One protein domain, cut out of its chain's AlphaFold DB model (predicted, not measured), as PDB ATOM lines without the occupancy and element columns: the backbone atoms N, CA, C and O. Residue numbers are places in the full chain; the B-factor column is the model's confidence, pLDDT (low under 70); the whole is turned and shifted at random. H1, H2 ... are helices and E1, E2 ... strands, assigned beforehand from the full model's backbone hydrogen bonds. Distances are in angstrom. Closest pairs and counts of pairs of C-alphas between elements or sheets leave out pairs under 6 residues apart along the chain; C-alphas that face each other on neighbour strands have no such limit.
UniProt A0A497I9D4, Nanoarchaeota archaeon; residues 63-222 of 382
ATOM      1  N   ILE A  63      28.688  44.459 -39.522       94.00
ATOM      2  CA  ILE A  63      29.514  43.250 -39.453       94.00
ATOM      3  C   ILE A  63      30.985  43.645 -39.214       94.00
ATOM      4  O   ILE A  63      31.507  44.526 -39.903       94.00
ATOM      5  N   ASP A  64      31.651  43.008 -38.242       83.56
ATOM      6  CA  ASP A  64      33.094  43.173 -37.950       83.56
ATOM      7  C   ASP A  64      33.927  42.115 -38.693       83.56
ATOM      8  O   ASP A  64      34.704  41.376 -38.090       83.56
ATOM      9  N   GLY A  65      33.686  41.969 -39.995       89.69
ATOM     10  CA  GLY A  65      34.314  40.960 -40.839       89.69
ATOM     11  C   GLY A  65      35.644  41.420 -41.423       89.69
ATOM     12  O   GLY A  65      36.415  42.178 -40.824       89.69
ATOM     13  N   GLN A  66      35.936  40.936 -42.627       88.75
ATOM     14  CA  GLN A  66      37.026  41.477 -43.424       88.75
ATOM     15  C   GLN A  66      36.503  42.128 -44.698       88.75
ATOM     16  O   GLN A  66      35.979  41.467 -45.587       88.75
ATOM     17  N   ARG A  67      36.704  43.437 -44.817       90.31
ATOM     18  CA  ARG A  67      36.289  44.201 -45.993       90.31
ATOM     19  C   ARG A  67      37.186  43.991 -47.214       90.31
ATOM     20  O   ARG A  67      38.392  44.261 -47.134       90.31
ATOM     21  N   TYR A  68      36.578  43.629 -48.342       91.75
ATOM     22  CA  TYR A  68      37.227  43.466 -49.646       91.75
ATOM     23  C   TYR A  68      36.400  44.111 -50.761       91.75
ATOM     24  O   TYR A  68      35.172  44.152 -50.697       91.75
ATOM     25  N   ILE A  69      37.091  44.571 -51.805       91.94
ATOM     26  CA  ILE A  69      36.469  44.898 -53.088       91.94
ATOM     27  C   ILE A  69      36.562  43.670 -53.985       91.94
ATOM     28  O   ILE A  69      37.663  43.172 -54.226       91.94
ATOM     29  N   ILE A  70      35.425  43.183 -54.477       91.75
ATOM     30  CA  ILE A  70      35.390  42.139 -55.502       91.75
ATOM     31  C   ILE A  70      35.496  42.806 -56.873       91.75
ATOM     32  O   ILE A  70      34.747  43.735 -57.184       91.75
ATOM     33  N   HIS A  71      36.421  42.288 -57.683       87.31
ATOM     34  CA  HIS A  71      36.620  42.588 -59.097       87.31
ATOM     35  C   HIS A  71      36.218  41.329 -59.889       87.31
ATOM     36  O   HIS A  71      37.059  40.450 -60.100       87.31
ATOM     37  N   PRO A  72      34.940  41.176 -60.280       73.12
ATOM     38  CA  PRO A  72      34.432  40.054 -61.065       73.12
ATOM     39  C   PRO A  72      35.359  39.657 -62.212       73.12
ATOM     40  O   PRO A  72      35.782  40.500 -62.998       73.12
ATOM     41  N   GLY A  73      35.701  38.368 -62.294       68.88
ATOM     42  CA  GLY A  73      36.583  37.833 -63.333       68.88
ATOM     43  C   GLY A  73      38.068  38.186 -63.182       68.88
ATOM     44  O   GLY A  73      38.878  37.687 -63.961       68.88
ATOM     45  N   LYS A  74      38.448  39.008 -62.192       76.00
ATOM     46  CA  LYS A  74      39.836  39.440 -61.965       76.00
ATOM     47  C   LYS A  74      40.381  38.990 -60.612       76.00
ATOM     48  O   LYS A  74      41.443  38.385 -60.585       76.00
ATOM     49  N   GLY A  75      39.660  39.232 -59.517       86.31
ATOM     50  CA  GLY A  75      40.137  38.926 -58.167       86.31
ATOM     51  C   GLY A  75      39.383  39.690 -57.078       86.31
ATOM     52  O   GLY A  75      38.291  40.214 -57.297       86.31
ATOM     53  N   CYS A  76      39.960  39.775 -55.880       89.44
ATOM     54  CA  CYS A  76      39.462  40.667 -54.831       89.44
ATOM     55  C   CYS A  76      40.614  41.350 -54.094       89.44
ATOM     56  O   CYS A  76      41.604  40.701 -53.744       89.44
ATOM     57  N   THR A  77      40.475  42.645 -53.819       88.50
ATOM     58  CA  THR A  77      41.505  43.455 -53.156       88.50
ATOM     59  C   THR A  77      41.087  43.835 -51.743       88.50
ATOM     60  O   THR A  77      39.945  44.217 -51.483       88.50
ATOM     61  N   SER A  78      42.026  43.729 -50.806       83.06
ATOM     62  CA  SER A  78      41.838  44.173 -49.424       83.06
ATOM     63  C   SER A  78      41.982  45.694 -49.295       83.06
ATOM     64  O   SER A  78      42.279  46.398 -50.254       83.06
ATOM     65  N   ARG A  79      41.855  46.210 -48.067       75.12
ATOM     66  CA  ARG A  79      42.187  47.609 -47.729       75.12
ATOM     67  C   ARG A  79      43.665  47.848 -47.403       75.12
ATOM     68  O   ARG A  79      44.043  48.991 -47.155       75.12
ATOM     69  N   ARG A  80      44.478  46.796 -47.290       75.31
ATOM     70  CA  ARG A  80      45.892  46.902 -46.917       75.31
ATOM     71  C   ARG A  80      46.724  47.108 -48.175       75.31
ATOM     72  O   ARG A  80      46.593  46.326 -49.110       75.31
ATOM     73  N   ILE A  81      47.596  48.108 -48.152       74.56
ATOM     74  CA  ILE A  81      48.613  48.311 -49.183       74.56
ATOM     75  C   ILE A  81      49.808  47.404 -48.860       74.56
ATOM     76  O   ILE A  81      50.250  47.318 -47.711       74.56
ATOM     77  N   SER A  82      50.284  46.680 -49.864       73.50
ATOM     78  CA  SER A  82      51.489  45.864 -49.800       73.50
ATOM     79  C   SER A  82      52.716  46.764 -49.712       73.50
ATOM     80  O   SER A  82      52.902  47.641 -50.549       73.50
ATOM     81  N   ALA A  83      53.594  46.516 -48.738       74.50
ATOM     82  CA  ALA A  83      54.869  47.231 -48.651       74.50
ATOM     83  C   ALA A  83      55.794  46.930 -49.848       74.50
ATOM     84  O   ALA A  83      56.679  47.725 -50.146       74.50
ATOM     85  N   VAL A  84      55.576  45.799 -50.531       79.88
ATOM     86  CA  VAL A  84      56.395  45.348 -51.663       79.88
ATOM     87  C   VAL A  84      55.898  45.954 -52.971       79.88
ATOM     88  O   VAL A  84      56.668  46.579 -53.688       79.88
ATOM     89  N   THR A  85      54.612  45.783 -53.283       82.56
ATOM     90  CA  THR A  85      54.057  46.191 -54.585       82.56
ATOM     91  C   THR A  85      53.488  47.605 -54.579       82.56
ATOM     92  O   THR A  85      53.218  48.141 -55.643       82.56
ATOM     93  N   GLN A  86      53.286  48.210 -53.401       80.94
ATOM     94  CA  GLN A  86      52.571  49.486 -53.229       80.94
ATOM     95  C   GLN A  86      51.118  49.462 -53.746       80.94
ATOM     96  O   GLN A  86      50.473  50.499 -53.873       80.94
ATOM     97  N   GLU A  87      50.566  48.264 -53.957       82.94
ATOM     98  CA  GLU A  87      49.186  48.019 -54.379       82.94
ATOM     99  C   GLU A  87      48.372  47.376 -53.249       82.94
ATOM    100  O   GLU A  87      48.919  46.817 -52.290       82.94
ATOM    101  N   TYR A  88      47.045  47.427 -53.344       81.88
ATOM    102  CA  TYR A  88      46.157  46.706 -52.444       81.88
ATOM    103  C   TYR A  88      46.378  45.199 -52.551       81.88
ATOM    104  O   TYR A  88      46.357  44.622 -53.633       81.88
ATOM    105  N   VAL A  89      46.538  44.553 -51.394       79.38
ATOM    106  CA  VAL A  89      46.779  43.108 -51.317       79.38
ATOM    107  C   VAL A  89      45.603  42.351 -51.933       79.38
ATOM    108  O   VAL A  89      44.473  42.462 -51.445       79.38
ATOM    109  N   GLU A  90      45.891  41.561 -52.961       88.06
ATOM    110  CA  GLU A  90      44.959  40.635 -53.592       88.06
ATOM    111  C   GLU A  90      44.831  39.340 -52.781       88.06
ATOM    112  O   GLU A  90      45.815  38.819 -52.253       88.06
ATOM    113  N   LYS A  91      43.603  38.821 -52.674       87.88
ATOM    114  CA  LYS A  91      43.307  37.537 -52.014       87.88
ATOM    115  C   LYS A  91      42.271  36.684 -52.752       87.88
ATOM    116  O   LYS A  91      41.616  35.847 -52.132       87.88
ATOM    117  N   GLY A  92      42.100  36.905 -54.056       89.19
ATOM    118  CA  GLY A  92      41.065  36.233 -54.853       89.19
ATOM    119  C   GLY A  92      41.207  34.709 -54.888       89.19
ATOM    120  O   GLY A  92      40.216  33.988 -54.852       89.19
ATOM    121  N   ASP A  93      42.436  34.205 -54.854       91.38
ATOM    122  CA  ASP A  93      42.763  32.776 -54.828       91.38
ATOM    123  C   ASP A  93      42.387  32.059 -53.516       91.38
ATOM    124  O   ASP A  93      42.313  30.832 -53.497       91.38
ATOM    125  N   ARG A  94      42.077  32.793 -52.434       94.19
ATOM    126  CA  ARG A  94      41.467  32.215 -51.221       94.19
ATOM    127  C   ARG A  94      39.963  32.004 -51.385       94.19
ATOM    128  O   ARG A  94      39.393  31.206 -50.651       94.19
ATOM    129  N   VAL A  95      39.315  32.703 -52.314       93.31
ATOM    130  CA  VAL A  95      37.857  32.690 -52.515       93.31
ATOM    131  C   VAL A  95      37.482  32.558 -54.002       93.31
ATOM    132  O   VAL A  95      36.756  33.396 -54.542       93.31
ATOM    133  N   PRO A  96      37.950  31.508 -54.706       91.50
ATOM    134  CA  PRO A  96      37.729  31.351 -56.147       91.50
ATOM    135  C   PRO A  96      36.241  31.351 -56.539       91.50
ATOM    136  O   PRO A  96      35.888  31.789 -57.635       91.50
ATOM    137  N   HIS A  97      35.351  30.922 -55.635       90.56
ATOM    138  CA  HIS A  97      33.898  30.933 -55.833       90.56
ATOM    139  C   HIS A  97      33.302  32.348 -55.956       90.56
ATOM    140  O   HIS A  97      32.284  32.503 -56.630       90.56
ATOM    141  N   LEU A  98      33.956  33.370 -55.385       89.38
ATOM    142  CA  LEU A  98      33.537  34.782 -55.414       89.38
ATOM    143  C   LEU A  98      34.160  35.606 -56.548       89.38
ATOM    144  O   LEU A  98      33.763  36.747 -56.762       89.38
ATOM    145  N   VAL A  99      35.135  35.055 -57.271       80.00
ATOM    146  CA  VAL A  99      35.835  35.766 -58.361       80.00
ATOM    147  C   VAL A  99      35.582  35.151 -59.740       80.00
ATOM    148  O   VAL A  99      35.873  35.784 -60.753       80.00
ATOM    149  N   GLY A 100      34.994  33.950 -59.794       67.94
ATOM    150  CA  GLY A 100      34.602  33.275 -61.033       67.94
ATOM    151  C   GLY A 100      33.560  34.034 -61.873       67.94
ATOM    152  O   GLY A 100      32.841  34.903 -61.388       67.94
ATOM    153  N   THR A 101      33.468  33.667 -63.153       54.97
ATOM    154  CA  THR A 101      32.849  34.355 -64.315       54.97
ATOM    155  C   THR A 101      31.350  34.693 -64.264       54.97
ATOM    156  O   THR A 101      30.786  35.080 -65.287       54.97
ATOM    157  N   ALA A 102      30.686  34.581 -63.117       57.03
ATOM    158  CA  ALA A 102      29.228  34.649 -63.028       57.03
ATOM    159  C   ALA A 102      28.670  35.857 -62.271       57.03
ATOM    160  O   ALA A 102      27.475  35.907 -62.006       57.03
ATOM    161  N   PHE A 103      29.513  36.817 -61.915       65.31
ATOM    162  CA  PHE A 103      29.065  38.116 -61.418       65.31
ATOM    163  C   PHE A 103      28.957  39.072 -62.607       65.31
ATOM    164  O   PHE A 103      29.558  38.783 -63.646       65.31
ATOM    165  N   PRO A 104      28.220  40.191 -62.518       62.47
ATOM    166  CA  PRO A 104      28.179  41.133 -63.625       62.47
ATOM    167  C   PRO A 104      29.618  41.594 -63.866       62.47
ATOM    168  O   PRO A 104      30.169  42.308 -63.028       62.47
ATOM    169  N   GLN A 105      30.230  41.118 -64.962       63.94
ATOM    170  CA  GLN A 105      31.691  41.090 -65.179       63.94
ATOM    171  C   GLN A 105      32.342  42.479 -65.145       63.94
ATOM    172  O   GLN A 105      33.559  42.618 -65.127       63.94
ATOM    173  N   GLU A 106      31.518  43.517 -65.087       75.31
ATOM    174  CA  GLU A 106      31.902  44.907 -65.159       75.31
ATOM    175  C   GLU A 106      31.608  45.692 -63.865       75.31
ATOM    176  O   GLU A 106      31.676  46.922 -63.885       75.31
ATOM    177  N   SER A 107      31.242  45.027 -62.760       86.56
ATOM    178  CA  SER A 107      30.900  45.683 -61.483       86.56
ATOM    179  C   SER A 107      32.064  45.705 -60.499       86.56
ATOM    180  O   SER A 107      32.698  44.683 -60.307       86.56
ATOM    181  N   LEU A 108      32.287  46.803 -59.776       91.12
ATOM    182  CA  LEU A 108      33.138  46.785 -58.575       91.12
ATOM    183  C   LEU A 108      32.275  46.772 -57.324       91.12
ATOM    184  O   LEU A 108      31.534  47.725 -57.079       91.12
ATOM    185  N   LEU A 109      32.375  45.701 -56.542       93.12
ATOM    186  CA  LEU A 109      31.490  45.440 -55.410       93.12
ATOM    187  C   LEU A 109      32.234  45.623 -54.090       93.12
ATOM    188  O   LEU A 109      33.312  45.065 -53.909       93.12
ATOM    189  N   ASP A 110      31.651  46.383 -53.166       94.38
ATOM    190  CA  ASP A 110      32.189  46.592 -51.823       94.38
ATOM    191  C   ASP A 110      31.479  45.669 -50.835       94.38
ATOM    192  O   ASP A 110      30.250  45.722 -50.674       94.38
ATOM    193  N   CYS A 111      32.262  44.786 -50.219       95.38
ATOM    194  CA  CYS A 111      31.745  43.634 -49.504       95.38
ATOM    195  C   CYS A 111      32.419  43.456 -48.145       95.38
ATOM    196  O   CYS A 111      33.616  43.707 -47.980       95.38
ATOM    197  N   GLU A 112      31.658  42.932 -47.189       96.44
ATOM    198  CA  GLU A 112      32.185  42.421 -45.926       96.44
ATOM    199  C   GLU A 112      32.227  40.890 -45.989       96.44
ATOM    200  O   GLU A 112      31.204  40.246 -46.229       96.44
ATOM    201  N   PHE A 113      33.417  40.304 -45.838       96.62
ATOM    202  CA  PHE A 113      33.612  38.857 -45.903       96.62
ATOM    203  C   PHE A 113      33.542  38.247 -44.511       96.62
ATOM    204  O   PHE A 113      34.183  38.750 -43.583       96.62
ATOM    205  N   VAL A 114      32.824  37.132 -44.404       97.62
ATOM    206  CA  VAL A 114      32.640  36.355 -43.176       97.62
ATOM    207  C   VAL A 114      32.499  34.863 -43.478       97.62
ATOM    208  O   VAL A 114      32.061  34.467 -44.554       97.62
ATOM    209  N   SER A 115      32.886  34.015 -42.532       96.88
ATOM    210  CA  SER A 115      32.703  32.567 -42.602       96.88
ATOM    211  C   SER A 115      31.349  32.171 -42.008       96.88
ATOM    212  O   SER A 115      30.997  32.668 -40.940       96.88
ATOM    213  N   PRO A 116      30.607  31.235 -42.621       95.69
ATOM    214  CA  PRO A 116      29.396  30.675 -42.024       95.69
ATOM    215  C   PRO A 116      29.627  30.012 -40.660       95.69
ATOM    216  O   PRO A 116      28.724  29.991 -39.833       95.69
ATOM    217  N   ALA A 117      30.839  29.524 -40.384       94.44
ATOM    218  CA  ALA A 117      31.192  28.961 -39.079       94.44
ATOM    219  C   ALA A 117      31.299  29.999 -37.949       94.44
ATOM    220  O   ALA A 117      31.372  29.625 -36.783       94.44
ATOM    221  N   ASP A 118      31.300  31.290 -38.287       92.31
ATOM    222  CA  ASP A 118      31.303  32.395 -37.330       92.31
ATOM    223  C   ASP A 118      29.870  32.896 -37.006       92.31
ATOM    224  O   ASP A 118      29.712  33.876 -36.275       92.31
ATOM    225  N   ILE A 119      28.825  32.256 -37.556       96.50
ATOM    226  CA  ILE A 119      27.424  32.666 -37.378       96.50
ATOM    227  C   ILE A 119      26.942  32.381 -35.954       96.50
ATOM    228  O   ILE A 119      26.972  31.248 -35.476       96.50
ATOM    229  N   VAL A 120      26.367  33.409 -35.339       95.00
ATOM    230  CA  VAL A 120      25.387  33.294 -34.263       95.00
ATOM    231  C   VAL A 120      24.015  33.636 -34.830       95.00
ATOM    232  O   VAL A 120      23.853  34.624 -35.546       95.00
ATOM    233  N   GLN A 121      23.041  32.777 -34.553       97.38
ATOM    234  CA  GLN A 121      21.680  32.897 -35.064       97.38
ATOM    235  C   GLN A 121      20.888  33.857 -34.177       97.38
ATOM    236  O   GLN A 121      20.854  33.675 -32.962       97.38
ATOM    237  N   VAL A 122      20.264  34.868 -34.780       96.81
ATOM    238  CA  VAL A 122      19.364  35.796 -34.085       96.81
ATOM    239  C   VAL A 122      17.987  35.719 -34.712       96.81
ATOM    240  O   VAL A 122      17.828  35.936 -35.911       96.81
ATOM    241  N   GLU A 123      16.984  35.420 -33.900       96.19
ATOM    242  CA  GLU A 123      15.594  35.499 -34.325       96.19
ATOM    243  C   GLU A 123      15.181  36.971 -34.438       96.19
ATOM    244  O   GLU A 123      15.460  37.775 -33.547       96.19
ATOM    245  N   LEU A 124      14.535  37.337 -35.548       95.81
ATOM    246  CA  LEU A 124      13.929  38.659 -35.686       95.81
ATOM    247  C   LEU A 124      12.408  38.538 -35.589       95.81
ATOM    248  O   LEU A 124      11.835  37.620 -36.183       95.81
ATOM    249  N   PRO A 125      11.738  39.502 -34.937       96.06
ATOM    250  CA  PRO A 125      10.291  39.626 -35.008       96.06
ATOM    251  C   PRO A 125       9.800  39.729 -36.457       96.06
ATOM    252  O   PRO A 125      10.448  40.356 -37.301       96.06
ATOM    253  N   GLY A 126       8.623  39.162 -36.739       96.12
ATOM    254  CA  GLY A 126       8.033  39.160 -38.085       96.12
ATOM    255  C   GLY A 126       7.948  40.557 -38.705       96.12
ATOM    256  O   GLY A 126       8.353  40.750 -39.848       96.12
ATOM    257  N   HIS A 127       7.570  41.569 -37.916       95.56
ATOM    258  CA  HIS A 127       7.459  42.947 -38.405       95.56
ATOM    259  C   HIS A 127       8.804  43.571 -38.807       95.56
ATOM    260  O   HIS A 127       8.826  44.499 -39.615       95.56
ATOM    261  N   ILE A 128       9.932  43.071 -38.291       96.75
ATOM    262  CA  ILE A 128      11.269  43.472 -38.748       96.75
ATOM    263  C   ILE A 128      11.611  42.753 -40.057       96.75
ATOM    264  O   ILE A 128      12.142  43.378 -40.978       96.75
ATOM    265  N   TRP A 129      11.280  41.464 -40.190       95.88
ATOM    266  CA  TRP A 129      11.459  40.729 -41.449       95.88
ATOM    267  C   TRP A 129      10.649  41.329 -42.602       95.88
ATOM    268  O   TRP A 129      11.148  41.424 -43.730       95.88
ATOM    269  N   ASP A 130       9.419  41.749 -42.333       94.56
ATOM    270  CA  ASP A 130       8.488  42.285 -43.331       94.56
ATOM    271  C   ASP A 130       8.946  43.627 -43.914       94.56
ATOM    272  O   ASP A 130       8.602  43.969 -45.044       94.56
ATOM    273  N   GLN A 131       9.795  44.357 -43.187       95.25
ATOM    274  CA  GLN A 131      10.364  45.631 -43.628       95.25
ATOM    275  C   GLN A 131      11.590  45.483 -44.547       95.25
ATOM    276  O   GLN A 131      12.077  46.486 -45.082       95.25
ATOM    277  N   LEU A 132      12.108  44.266 -44.764       94.50
ATOM    278  CA  LEU A 132      13.131  44.041 -45.789       94.50
ATOM    279  C   LEU A 132      12.513  44.114 -47.195       94.50
ATOM    280  O   LEU A 132      11.488  43.474 -47.443       94.50
ATOM    281  N   PRO A 133      13.160  44.804 -48.155       93.75
ATOM    282  CA  PRO A 133      12.708  44.819 -49.542       93.75
ATOM    283  C   PRO A 133      12.578  43.404 -50.119       93.75
ATOM    284  O   PRO A 133      13.428  42.552 -49.858       93.75
ATOM    285  N   ASN A 134      11.571  43.164 -50.958       95.19
ATOM    286  CA  ASN A 134      11.459  41.894 -51.672       95.19
ATOM    287  C   ASN A 134      12.632  41.732 -52.654       95.19
ATOM    288  O   ASN A 134      12.810  42.570 -53.538       95.19
ATOM    289  N   HIS A 135      13.437  40.687 -52.469       97.62
ATOM    290  CA  HIS A 135      14.577  40.348 -53.319       97.62
ATOM    291  C   HIS A 135      15.004  38.892 -53.048       97.62
ATOM    292  O   HIS A 135      15.018  38.500 -51.875       97.62
ATOM    293  N   PRO A 136      15.440  38.103 -54.051       97.75
ATOM    294  CA  PRO A 136      15.824  36.697 -53.864       97.75
ATOM    295  C   PRO A 136      16.870  36.466 -52.767       97.75
ATOM    296  O   PRO A 136      16.773  35.515 -51.998       97.75
ATOM    297  N   HIS A 137      17.842  37.371 -52.621       97.62
ATOM    298  CA  HIS A 137      18.844  37.266 -51.551       97.62
ATOM    299  C   HIS A 137      18.272  37.544 -50.156       97.62
ATOM    300  O   HIS A 137      18.725  36.942 -49.188       97.62
ATOM    301  N   HIS A 138      17.298  38.451 -50.027       97.25
ATOM    302  CA  HIS A 138      16.642  38.672 -48.738       97.25
ATOM    303  C   HIS A 138      15.730  37.495 -48.398       97.25
ATOM    304  O   HIS A 138      15.687  37.093 -47.240       97.25
ATOM    305  N   GLN A 139      15.067  36.904 -49.400       97.69
ATOM    306  CA  GLN A 139      14.300  35.675 -49.213       97.69
ATOM    307  C   GLN A 139      15.201  34.522 -48.768       97.69
ATOM    308  O   GLN A 139      14.882  33.868 -47.789       97.69
ATOM    309  N   PHE A 140      16.378  34.355 -49.379       97.75
ATOM    310  CA  PHE A 140      17.363  33.368 -48.933       97.75
ATOM    311  C   PHE A 140      17.726  33.522 -47.450       97.75
ATOM    312  O   PHE A 140      17.792  32.523 -46.746       97.75
ATOM    313  N   ILE A 141      17.931  34.752 -46.961       96.81
ATOM    314  CA  ILE A 141      18.197  34.995 -45.535       96.81
ATOM    315  C   ILE A 141      16.959  34.698 -44.675       96.81
ATOM    316  O   ILE A 141      17.102  34.083 -43.624       96.81
ATOM    317  N   LYS A 142      15.751  35.074 -45.119       96.38
ATOM    318  CA  LYS A 142      14.494  34.726 -44.427       96.38
ATOM    319  C   LYS A 142      14.303  33.209 -44.321       96.38
ATOM    320  O   LYS A 142      13.921  32.721 -43.264       96.38
ATOM    321  N   ASP A 143      14.638  32.470 -45.375       97.12
ATOM    322  CA  ASP A 143      14.525  31.009 -45.442       97.12
ATOM    323  C   ASP A 143      15.512  30.289 -44.505       97.12
ATOM    324  O   ASP A 143      15.292  29.126 -44.172       97.12
ATOM    325  N   LEU A 144      16.579  30.960 -44.043       96.44
ATOM    326  CA  LEU A 144      17.430  30.428 -42.968       96.44
ATOM    327  C   LEU A 144      16.675  30.338 -41.632       96.44
ATOM    328  O   LEU A 144      17.072  29.563 -40.767       96.44
ATOM    329  N   GLY A 145      15.618  31.138 -41.449       95.19
ATOM    330  CA  GLY A 145      14.850  31.236 -40.204       95.19
ATOM    331  C   GLY A 145      15.490  32.120 -39.128       95.19
ATOM    332  O   GLY A 145      14.940  32.249 -38.041       95.19
ATOM    333  N   TYR A 146      16.636  32.744 -39.410       97.12
ATOM    334  CA  TYR A 146      17.353  33.622 -38.485       97.12
ATOM    335  C   TYR A 146      18.189  34.662 -39.241       97.12
ATOM    336  O   TYR A 146      18.616  34.440 -40.375       97.12
ATOM    337  N   LEU A 147      18.482  35.793 -38.596       97.88
ATOM    338  CA  LEU A 147      19.494  36.742 -39.044       97.88
ATOM    339  C   LEU A 147      20.887  36.225 -38.641       97.88
ATOM    340  O   LEU A 147      21.142  36.038 -37.449       97.88
ATOM    341  N   PRO A 148      21.816  36.017 -39.589       97.81
ATOM    342  CA  PRO A 148      23.196  35.691 -39.254       97.81
ATOM    343  C   PRO A 148      23.902  36.895 -38.614       97.81
ATOM    344  O   PRO A 148      23.969  37.973 -39.204       97.81
ATOM    345  N   VAL A 149      24.455  36.720 -37.416       96.69
ATOM    346  CA  VAL A 149      25.248  37.733 -36.702       96.69
ATOM    347  C   VAL A 149      26.656  37.206 -36.451       96.69
ATOM    348  O   VAL A 149      26.847  36.020 -36.215       96.69
ATOM    349  N   TYR A 150      27.656  38.089 -36.493       94.06
ATOM    350  CA  TYR A 150      29.073  37.714 -36.422       94.06
ATOM    351  C   TYR A 150      29.771  38.416 -35.249       94.06
ATOM    352  O   TYR A 150      30.494  39.398 -35.451       94.06
ATOM    353  N   PRO A 151      29.555  37.958 -34.002       82.06
ATOM    354  CA  PRO A 151      30.214  38.542 -32.837       82.06
ATOM    355  C   PRO A 151      31.724  38.304 -32.867       82.06
ATOM    356  O   PRO A 151      32.500  39.153 -32.435       82.06
ATOM    357  N   HIS A 152      32.178  37.186 -33.429       80.69
ATOM    358  CA  HIS A 152      33.588  36.862 -33.598       80.69
ATOM    359  C   HIS A 152      33.833  36.380 -35.021       80.69
ATOM    360  O   HIS A 152      32.982  35.717 -35.586       80.69
ATOM    361  N   VAL A 153      34.995  36.703 -35.589       84.75
ATOM    362  CA  VAL A 153      35.342  36.362 -36.981       84.75
ATOM    363  C   VAL A 153      36.662  35.591 -37.056       84.75
ATOM    364  O   VAL A 153      37.541  35.863 -37.882       84.75
ATOM    365  N   SER A 154      36.864  34.672 -36.108       82.31
ATOM    366  CA  SER A 154      38.101  33.896 -35.986       82.31
ATOM    367  C   SER A 154      38.294  32.966 -37.181       82.31
ATOM    368  O   SER A 154      39.401  32.914 -37.724       82.31
ATOM    369  N   SER A 155      37.234  32.302 -37.648       89.31
ATOM    370  CA  SER A 155      37.292  31.416 -38.815       89.31
ATOM    371  C   SER A 155      37.563  32.227 -40.075       89.31
ATOM    372  O   SER A 155      38.488  31.915 -40.824       89.31
ATOM    373  N   THR A 156      36.856  33.346 -40.244       92.06
ATOM    374  CA  THR A 156      37.085  34.317 -41.324       92.06
ATOM    375  C   THR A 156      38.546  34.768 -41.369       92.06
ATOM    376  O   THR A 156      39.194  34.721 -42.415       92.06
ATOM    377  N   THR A 157      39.093  35.177 -40.219       86.69
ATOM    378  CA  THR A 157      40.475  35.661 -40.110       86.69
ATOM    379  C   THR A 157      41.482  34.561 -40.406       86.69
ATOM    380  O   THR A 157      42.460  34.796 -41.114       86.69
ATOM    381  N   SER A 158      41.219  33.351 -39.916       88.94
ATOM    382  CA  SER A 158      42.041  32.171 -40.162       88.94
ATOM    383  C   SER A 158      42.072  31.794 -41.645       88.94
ATOM    384  O   SER A 158      43.152  31.560 -42.183       88.94
ATOM    385  N   ILE A 159      40.926  31.776 -42.332       94.38
ATOM    386  CA  ILE A 159      40.826  31.461 -43.766       94.38
ATOM    387  C   ILE A 159      41.549  32.524 -44.587       94.38
ATOM    388  O   ILE A 159      42.498  32.220 -45.308       94.38
ATOM    389  N   MET A 160      41.156  33.790 -44.429       91.94
ATOM    390  CA  MET A 160      41.688  34.881 -45.245       91.94
ATOM    391  C   MET A 160      43.153  35.199 -44.923       91.94
ATOM    392  O   MET A 160      43.831  35.851 -45.718       91.94
ATOM    393  N   GLY A 161      43.655  34.785 -43.757       87.12
ATOM    394  CA  GLY A 161      45.055  34.916 -43.355       87.12
ATOM    395  C   GLY A 161      45.979  33.803 -43.858       87.12
ATOM    396  O   GLY A 161      47.190  33.960 -43.753       87.12
ATOM    397  N   SER A 162      45.438  32.705 -44.396       90.69
ATOM    398  CA  SER A 162      46.225  31.540 -44.828       90.69
ATOM    399  C   SER A 162      46.695  31.639 -46.284       90.69
ATOM    400  O   SER A 162      46.301  32.538 -47.039       90.69
ATOM    401  N   ASP A 163      47.544  30.697 -46.703       94.12
ATOM    402  CA  ASP A 163      47.778  30.448 -48.126       94.12
ATOM    403  C   ASP A 163      46.516  29.915 -48.831       94.12
ATOM    404  O   ASP A 163      45.546  29.514 -48.185       94.12
ATOM    405  N   ALA A 164      46.510  29.950 -50.166       94.69
ATOM    406  CA  ALA A 164      45.347  29.568 -50.963       94.69
ATOM    407  C   ALA A 164      44.910  28.115 -50.713       94.69
ATOM    408  O   ALA A 164      43.722  27.852 -50.542       94.69
ATOM    409  N   ARG A 165      45.855  27.168 -50.635       97.00
ATOM    410  CA  ARG A 165      45.536  25.745 -50.446       97.00
ATOM    411  C   ARG A 165      44.889  25.520 -49.083       97.00
ATOM    412  O   ARG A 165      43.858  24.854 -48.995       97.00
ATOM    413  N   GLU A 166      45.463  26.108 -48.041       97.62
ATOM    414  CA  GLU A 166      44.937  25.988 -46.684       97.62
ATOM    415  C   GLU A 166      43.594  26.714 -46.516       97.62
ATOM    416  O   GLU A 166      42.695  26.206 -45.846       97.62
ATOM    417  N   ALA A 167      43.402  27.863 -47.171       97.06
ATOM    418  CA  ALA A 167      42.121  28.567 -47.179       97.06
ATOM    419  C   ALA A 167      40.998  27.733 -47.823       97.06
ATOM    420  O   ALA A 167      39.879  27.704 -47.304       97.06
ATOM    421  N   LEU A 168      41.286  27.028 -48.922       97.06
ATOM    422  CA  LEU A 168      40.325  26.131 -49.574       97.06
ATOM    423  C   LEU A 168      40.004  24.916 -48.703       97.06
ATOM    424  O   LEU A 168      38.832  24.584 -48.527       97.06
ATOM    425  N   ARG A 169      41.026  24.305 -48.092       97.88
ATOM    426  CA  ARG A 169      40.846  23.195 -47.147       97.88
ATOM    427  C   ARG A 169      39.988  23.602 -45.947       97.88
ATOM    428  O   ARG A 169      39.112  22.853 -45.530       97.88
ATOM    429  N   LYS A 170      40.205  24.792 -45.381       97.75
ATOM    430  CA  LYS A 170      39.376  25.303 -44.278       97.75
ATOM    431  C   LYS A 170      37.928  25.508 -44.722       97.75
ATOM    432  O   LYS A 170      37.020  25.060 -44.030       97.75
ATOM    433  N   GLN A 171      37.697  26.118 -45.884       97.19
ATOM    434  CA  GLN A 171      36.343  26.347 -46.404       97.19
ATOM    435  C   GLN A 171      35.593  25.055 -46.749       97.19
ATOM    436  O   GLN A 171      34.375  25.015 -46.594       97.19
ATOM    437  N   SER A 172      36.279  23.978 -47.147       96.62
ATOM    438  CA  SER A 172      35.614  22.681 -47.338       96.62
ATOM    439  C   SER A 172      35.140  22.048 -46.023       96.62
ATOM    440  O   SER A 172      34.282  21.174 -46.055       96.62
ATOM    441  N   LEU A 173      35.690  22.465 -44.877       95.31
ATOM    442  CA  LEU A 173      35.298  21.979 -43.548       95.31
ATOM    443  C   LEU A 173      34.239  22.859 -42.874       95.31
ATOM    444  O   LEU A 173      33.372  22.346 -42.179       95.31
ATOM    445  N   CYS A 174      34.334  24.178 -43.041       92.00
ATOM    446  CA  CYS A 174      33.541  25.151 -42.279       92.00
ATOM    447  C   CYS A 174      32.573  25.987 -43.139       92.00
ATOM    448  O   CYS A 174      31.942  26.922 -42.646       92.00
ATOM    449  N   GLY A 175      32.445  25.643 -44.423       95.19
ATOM    450  CA  GLY A 175      31.654  26.381 -45.401       95.19
ATOM    451  C   GLY A 175      32.465  27.449 -46.135       95.19
ATOM    452  O   GLY A 175      33.475  27.969 -45.653       95.19
ATOM    453  N   GLN A 176      32.009  27.775 -47.343       96.06
ATOM    454  CA  GLN A 176      32.588  28.833 -48.166       96.06
ATOM    455  C   GLN A 176      32.371  30.211 -47.535       96.06
ATOM    456  O   GLN A 176      31.312  30.470 -46.966       96.06
ATOM    457  N   ILE A 177      33.346  31.113 -47.680       97.12
ATOM    458  CA  ILE A 177      33.198  32.513 -47.258       97.12
ATOM    459  C   ILE A 177      31.978  33.146 -47.932       97.12
ATOM    460  O   ILE A 177      31.791  33.019 -49.146       97.12
ATOM    461  N   TRP A 178      31.188  33.862 -47.139       97.50
ATOM    462  CA  TRP A 178      30.118  34.736 -47.591       97.50
ATOM    463  C   TRP A 178      30.633  36.169 -47.715       97.50
ATOM    464  O   TRP A 178      31.293  36.687 -46.816       97.50
ATOM    465  N   ALA A 179      30.314  36.815 -48.827       96.75
ATOM    466  CA  ALA A 179      30.559  38.216 -49.107       96.75
ATOM    467  C   ALA A 179      29.230  38.970 -49.077       96.75
ATOM    468  O   ALA A 179      28.470  38.938 -50.047       96.75
ATOM    469  N   TYR A 180      28.966  39.677 -47.980       98.00
ATOM    470  CA  TYR A 180      27.825  40.582 -47.901       98.00
ATOM    471  C   TYR A 180      28.134  41.861 -48.671       98.00
ATOM    472  O   TYR A 180      28.868  42.732 -48.200       98.00
ATOM    473  N   CYS A 181      27.579  41.967 -49.873       95.88
ATOM    474  CA  CYS A 181      27.719  43.112 -50.748       95.88
ATOM    475  C   CYS A 181      26.777  44.238 -50.318       95.88
ATOM    476  O   CYS A 181      25.547  44.128 -50.409       95.88
ATOM    477  N   PHE A 182      27.359  45.340 -49.848       96.19
ATOM    478  CA  PHE A 182      26.602  46.490 -49.360       96.19
ATOM    479  C   PHE A 182      26.681  47.706 -50.292       96.19
ATOM    480  O   PHE A 182      25.848  48.601 -50.158       96.19
ATOM    481  N   ASP A 183      27.604  47.759 -51.257       95.56
ATOM    482  CA  ASP A 183      27.674  48.855 -52.235       95.56
ATOM    483  C   ASP A 183      28.263  48.415 -53.588       95.56
ATOM    484  O   ASP A 183      28.990  47.427 -53.676       95.56
ATOM    485  N   ILE A 184      27.961  49.182 -54.638       94.12
ATOM    486  CA  ILE A 184      28.523  49.037 -55.989       94.12
ATOM    487  C   ILE A 184      29.216  50.349 -56.341       94.12
ATOM    488  O   ILE A 184      28.591  51.406 -56.268       94.12
ATOM    489  N   LEU A 185      30.503  50.293 -56.686       93.25
ATOM    490  CA  LEU A 185      31.365  51.469 -56.894       93.25
ATOM    491  C   LEU A 185      31.538  51.824 -58.370       93.25
ATOM    492  O   LEU A 185      31.788  52.981 -58.719       93.25
ATOM    493  N   GLN A 186      31.421  50.819 -59.230       91.38
ATOM    494  CA  GLN A 186      31.584  50.946 -60.668       91.38
ATOM    495  C   GLN A 186      30.701  49.926 -61.377       91.38
ATOM    496  O   GLN A 186      30.456  48.849 -60.835       91.38
ATOM    497  N   PHE A 187      30.266  50.262 -62.587       90.50
ATOM    498  CA  PHE A 187      29.594  49.361 -63.516       90.50
ATOM    499  C   PHE A 187      29.975  49.736 -64.952       90.50
ATOM    500  O   PHE A 187      29.917  50.913 -65.304       90.50
ATOM    501  N   LYS A 188      30.397  48.773 -65.778       87.12
ATOM    502  CA  LYS A 188      30.850  49.008 -67.175       87.12
ATOM    503  C   LYS A 188      31.929  50.075 -67.296       87.12
ATOM    504  O   LYS A 188      31.868  50.959 -68.146       87.12
ATOM    505  N   GLY A 189      32.884  50.064 -66.370       84.50
ATOM    506  CA  GLY A 189      33.933  51.079 -66.338       84.50
ATOM    507  C   GLY A 189      33.485  52.449 -65.802       84.50
ATOM    508  O   GLY A 189      34.333  53.311 -65.581       84.50
ATOM    509  N   GLN A 190      32.201  52.666 -65.503       88.88
ATOM    510  CA  GLN A 190      31.689  53.950 -65.022       88.88
ATOM    511  C   GLN A 190      31.475  53.971 -63.512       88.88
ATOM    512  O   GLN A 190      30.881  53.061 -62.939       88.88
ATOM    513  N   SER A 191      31.949  55.034 -62.862       92.00
ATOM    514  CA  SER A 191      31.790  55.241 -61.422       92.00
ATOM    515  C   SER A 191      30.333  55.518 -61.050       92.00
ATOM    516  O   SER A 191      29.717  56.444 -61.575       92.00
ATOM    517  N   THR A 192      29.813  54.786 -60.070       94.00
ATOM    518  CA  THR A 192      28.489  55.018 -59.464       94.00
ATOM    519  C   THR A 192      28.576  55.876 -58.198       94.00
ATOM    520  O   THR A 192      27.558  56.287 -57.646       94.00
ATOM    521  N   THR A 193      29.786  56.172 -57.714       93.00
ATOM    522  CA  THR A 193      30.033  56.746 -56.374       93.00
ATOM    523  C   THR A 193      29.421  58.129 -56.138       93.00
ATOM    524  O   THR A 193      29.229  58.508 -54.982       93.00
ATOM    525  N   ARG A 194      29.089  58.872 -57.205       93.88
ATOM    526  CA  ARG A 194      28.404  60.176 -57.135       93.88
ATOM    527  C   ARG A 194      26.887  60.061 -56.968       93.88
ATOM    528  O   ARG A 194      26.258  61.027 -56.549       93.88
ATOM    529  N   SER A 195      26.296  58.914 -57.299       95.94
ATOM    530  CA  SER A 195      24.866  58.663 -57.106       95.94
ATOM    531  C   SER A 195      24.536  58.529 -55.620       95.94
ATOM    532  O   SER A 195      25.390  58.125 -54.828       95.94
ATOM    533  N   SER A 196      23.289  58.817 -55.244       96.62
ATOM    534  CA  SER A 196      22.819  58.685 -53.860       96.62
ATOM    535  C   SER A 196      22.920  57.246 -53.342       96.62
ATOM    536  O   SER A 196      22.893  56.286 -54.120       96.62
ATOM    537  N   GLN A 197      23.026  57.077 -52.022       95.88
ATOM    538  CA  GLN A 197      23.129  55.771 -51.369       95.88
ATOM    539  C   GLN A 197      21.974  54.859 -51.783       95.88
ATOM    540  O   GLN A 197      22.204  53.709 -52.152       95.88
ATOM    541  N   LEU A 198      20.747  55.383 -51.783       96.00
ATOM    542  CA  LEU A 198      19.564  54.626 -52.176       96.00
ATOM    543  C   LEU A 198      19.617  54.201 -53.653       96.00
ATOM    544  O   LEU A 198      19.273  53.062 -53.973       96.00
ATOM    545  N   ALA A 199      20.079  55.077 -54.552       96.81
ATOM    546  CA  ALA A 199      20.213  54.751 -55.970       96.81
ATOM    547  C   ALA A 199      21.247  53.639 -56.201       96.81
ATOM    548  O   ALA A 199      20.954  52.673 -56.907       96.81
ATOM    549  N   ARG A 200      22.421  53.720 -55.557       96.62
ATOM    550  CA  ARG A 200      23.452  52.673 -55.661       96.62
ATOM    551  C   ARG A 200      22.970  51.342 -55.096       96.62
ATOM    552  O   ARG A 200      23.218  50.308 -55.701       96.62
ATOM    553  N   ARG A 201      22.232  51.354 -53.982       96.25
ATOM    554  CA  ARG A 201      21.662  50.142 -53.370       96.25
ATOM    555  C   ARG A 201      20.615  49.466 -54.244       96.25
ATOM    556  O   ARG A 201      20.685  48.257 -54.431       96.25
ATOM    557  N   ARG A 202      19.692  50.235 -54.830       96.25
ATOM    558  CA  ARG A 202      18.711  49.707 -55.796       96.25
ATOM    559  C   ARG A 202      19.392  49.147 -57.041       96.25
ATOM    560  O   ARG A 202      19.001  48.094 -57.528       96.25
ATOM    561  N   PHE A 203      20.416  49.840 -57.536       95.88
ATOM    562  CA  PHE A 203      21.175  49.383 -58.692       95.88
ATOM    563  C   PHE A 203      21.966  48.104 -58.392       95.88
ATOM    564  O   PHE A 203      21.928  47.167 -59.176       95.88
ATOM    565  N   LEU A 204      22.613  48.020 -57.229       95.75
ATOM    566  CA  LEU A 204      23.267  46.797 -56.770       95.75
ATOM    567  C   LEU A 204      22.279  45.628 -56.664       95.75
ATOM    568  O   LEU A 204      22.582  44.549 -57.159       95.75
ATOM    569  N   ALA A 205      21.105  45.837 -56.061       96.25
ATOM    570  CA  ALA A 205      20.079  44.801 -55.973       96.25
ATOM    571  C   ALA A 205      19.695  44.278 -57.368       96.25
ATOM    572  O   ALA A 205      19.761  43.078 -57.604       96.25
ATOM    573  N   SER A 206      19.450  45.163 -58.343       94.94
ATOM    574  CA  SER A 206      19.119  44.719 -59.705       94.94
ATOM    575  C   SER A 206      20.243  43.939 -60.394       94.94
ATOM    576  O   SER A 206      19.963  43.081 -61.227       94.94
ATOM    577  N   GLN A 207      21.510  44.203 -60.051       92.75
ATOM    578  CA  GLN A 207      22.646  43.420 -60.553       92.75
ATOM    579  C   GLN A 207      22.768  42.042 -59.888       92.75
ATOM    580  O   GLN A 207      23.415  41.158 -60.449       92.75
ATOM    581  N   LEU A 208      22.171  41.852 -58.709       92.69
ATOM    582  CA  LEU A 208      22.207  40.598 -57.958       92.69
ATOM    583  C   LEU A 208      20.922  39.766 -58.080       92.69
ATOM    584  O   LEU A 208      20.940  38.607 -57.699       92.69
ATOM    585  N   GLU A 209      19.847  40.287 -58.673       92.94
ATOM    586  CA  GLU A 209      18.551  39.596 -58.816       92.94
ATOM    587  C   GLU A 209      18.669  38.159 -59.377       92.94
ATOM    588  O   GLU A 209      17.992  37.245 -58.914       92.94
ATOM    589  N   GLY A 210      19.549  37.949 -60.365       90.25
ATOM    590  CA  GLY A 210      19.780  36.651 -61.013       90.25
ATOM    591  C   GLY A 210      20.950  35.839 -60.446       90.25
ATOM    592  O   GLY A 210      21.341  34.838 -61.046       90.25
ATOM    593  N   ILE A 211      21.559  36.286 -59.348       90.44
ATOM    594  CA  ILE A 211      22.709  35.625 -58.733       90.44
ATOM    595  C   ILE A 211      22.215  34.717 -57.610       90.44
ATOM    596  O   ILE A 211      21.479  35.141 -56.730       90.44
ATOM    597  N   ASP A 212      22.637  33.452 -57.615       92.69
ATOM    598  CA  ASP A 212      22.308  32.538 -56.518       92.69
ATOM    599  C   ASP A 212      23.129  32.897 -55.257       92.69
ATOM    600  O   ASP A 212      24.360  32.737 -55.279       92.69
ATOM    601  N   PRO A 213      22.497  33.337 -54.145       94.38
ATOM    602  CA  PRO A 213      23.198  33.667 -52.905       94.38
ATOM    603  C   PRO A 213      23.968  32.487 -52.302       94.38
ATOM    604  O   PRO A 213      24.954  32.704 -51.596       94.38
ATOM    605  N   LYS A 214      23.594  31.237 -52.615       92.69
ATOM    606  CA  LYS A 214      24.302  30.034 -52.144       92.69
ATOM    607  C   LYS A 214      25.729  29.934 -52.680       92.69
ATOM    608  O   LYS A 214      26.540  29.196 -52.131       92.69
ATOM    609  N   ARG A 215      26.068  30.720 -53.704       90.75
ATOM    610  CA  ARG A 215      27.439  30.874 -54.211       90.75
ATOM    611  C   ARG A 215      28.315  31.772 -53.341       90.75
ATOM    612  O   ARG A 215      29.453  32.043 -53.711       90.75
ATOM    613  N   GLY A 216      27.790  32.269 -52.225       92.81
ATOM    614  CA  GLY A 216      28.519  33.062 -51.244       92.81
ATOM    615  C   GLY A 216      28.494  34.567 -51.500       92.81
ATOM    616  O   GLY A 216      28.903  35.303 -50.613       92.81
ATOM    617  N   LEU A 217      28.009  35.070 -52.640       94.31
ATOM    618  CA  LEU A 217      27.777  36.511 -52.811       94.31
ATOM    619  C   LEU A 217      26.354  36.852 -52.372       94.31
ATOM    620  O   LEU A 217      25.393  36.400 -52.984       94.31
ATOM    621  N   ILE A 218      26.213  37.662 -51.329       96.44
ATOM    622  CA  ILE A 218      24.922  37.935 -50.696       96.44
ATOM    623  C   ILE A 218      24.661  39.439 -50.713       96.44
ATOM    624  O   ILE A 218      25.509  40.216 -50.287       96.44
ATOM    625  N   LEU A 219      23.491  39.884 -51.179       97.38
ATOM    626  CA  LEU A 219      23.071  41.270 -50.988       97.38
ATOM    627  C   LEU A 219      22.891  41.525 -49.484       97.38
ATOM    628  O   LEU A 219      22.070  40.867 -48.850       97.38
ATOM    629  N   MET A 220      23.640  42.478 -48.921       97.94
ATOM    630  CA  MET A 220      23.509  42.865 -47.511       97.94
ATOM    631  C   MET A 220      22.049  43.239 -47.196       97.94
ATOM    632  O   MET A 220      21.542  44.148 -47.868       97.94
ATOM    633  N   PRO A 221      21.400  42.612 -46.192       97.56
ATOM    634  CA  PRO A 221      20.094  43.045 -45.711       97.56
ATOM    635  C   PRO A 221      20.110  44.530 -45.351       97.56
ATOM    636  O   PRO A 221      20.974  44.997 -44.605       97.56
ATOM    637  N   GLN A 222      19.168  45.279 -45.917       96.88
ATOM    638  CA  GLN A 222      19.035  46.710 -45.682       96.88
ATOM    639  C   GLN A 222      17.570  47.065 -45.478       96.88
ATOM    640  O   GLN A 222      16.755  46.905 -46.387       96.88
TER     641      GLN A 222
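This is residues 63 to 222 of the 382 residues of a protein of Nanoarchaeota archaeon (UniProt A0A497I9D4). A strongly twisted sheet of six strands, E3 E2 E1 E4 E7 E8, forms a wall through the domain, with H6 packed across E7 and short H1 beside the strands. At one end of the longest axis is the turn of the E2 and E3 hairpin; at the other is a small lobe of a two-strand ribbon, E5 and E6, with H2 and H3, while the helical hairpin H4 and H5 packs on the wall through H4. The 160 printed residues have six named helices and eight named strands, in the order E1 E2 E3 H1 E4 E5 H2 H3 E6 H4 H5 E7 H6 E8; the large sheet is mixed, the small one antiparallel, and the class is mixed, helices and strands. The whole is compact, with a radius of gyration of the C-alphas of 15.6 A, and spans 50 by 38 by 24 A.

Begin at E4, residues 107 to 114, an inner strand. Its antiparallel neighbour is E1, residues 66 to 71, with N 68 and O 111 within hydrogen-bond range at 3.0 A. E1, E2, residues 75 to 81, and E3, residues 88 to 90, are a meander, each strand the antiparallel neighbour of the one before; look for N 77 and O 69 at 2.9 A, then N 78 and O 89 at 2.8 A. Beside E4 you also find E7, residues 178 to 187, antiparallel, with N 112 and O 180 at 3.0 A. E7, H6, residues 197 to 208, and E8, residues 217 to 219, are a strand-helix-strand unit, two parallel neighbour strands with a helix between; N 218 and O 179 are 2.9 A apart. H6 has a height over the sheet of 7.6 A and lies over E7, across the strands at 69 degrees on the local plane; its closest C-alpha pair with E7 is Ile 184 and Leu 204, 5.8 A. H1, residues 96 to 99, is on the sheet over none of its strands. H4, residues 154 to 161, only grazes the sheet; its C-alpha of Thr 156 is 5.2 A from that of Val 114, the closest pair with E4. H5, residues 164 to 174, is not on the sheet; it touches H4 in a helical hairpin, opposite ways at a shallow tilt of 22 degrees, closest at the C-alphas of Ile 159 and Ala 167, 4.7 A. H3, residues 136 to 143, only grazes the sheet, with the C-alphas of His 137 and Leu 219 closest to E8 at 5.8 A. H2, residues 126 to 130, is close to H3 but not clearly touching, its closest C-alphas being Trp 129 and Lys 142, 7.4 A. E5, residues 120 to 122, and E6, residues 147 to 149, are antiparallel, with N 120 and O 149 at 2.8 A. Every O i to N i+4 pair is within hydrogen-bond range in H2, H3, H4 and H6, and 6 of 7 in H5; H1 is too short for such a pair.

Find C-alpha 66 at (37.026, 41.477, -43.424), where E1 begins; it runs 15.7 A. E2 is 15.5 A long. E4 runs 20.6 A and bends by 53 degrees at residue 110. E7, the longest strand, starts at C-alpha 178 (30.118, 34.736, -47.591), runs 21.6 A and bends by 74 degrees at residue 182. H5 measures 15.3 A and H6 16.6 A. E8 ends at C-alpha 219 (23.071, 41.270, -50.988).

The C-alphas farthest apart are those of Val 84 and His 127, 50.8 A. The printed part has no cut and no long link. The mean pLDDT of the printed part is 90.8; look for values under 70 at residue 73 and residues 100 to 105.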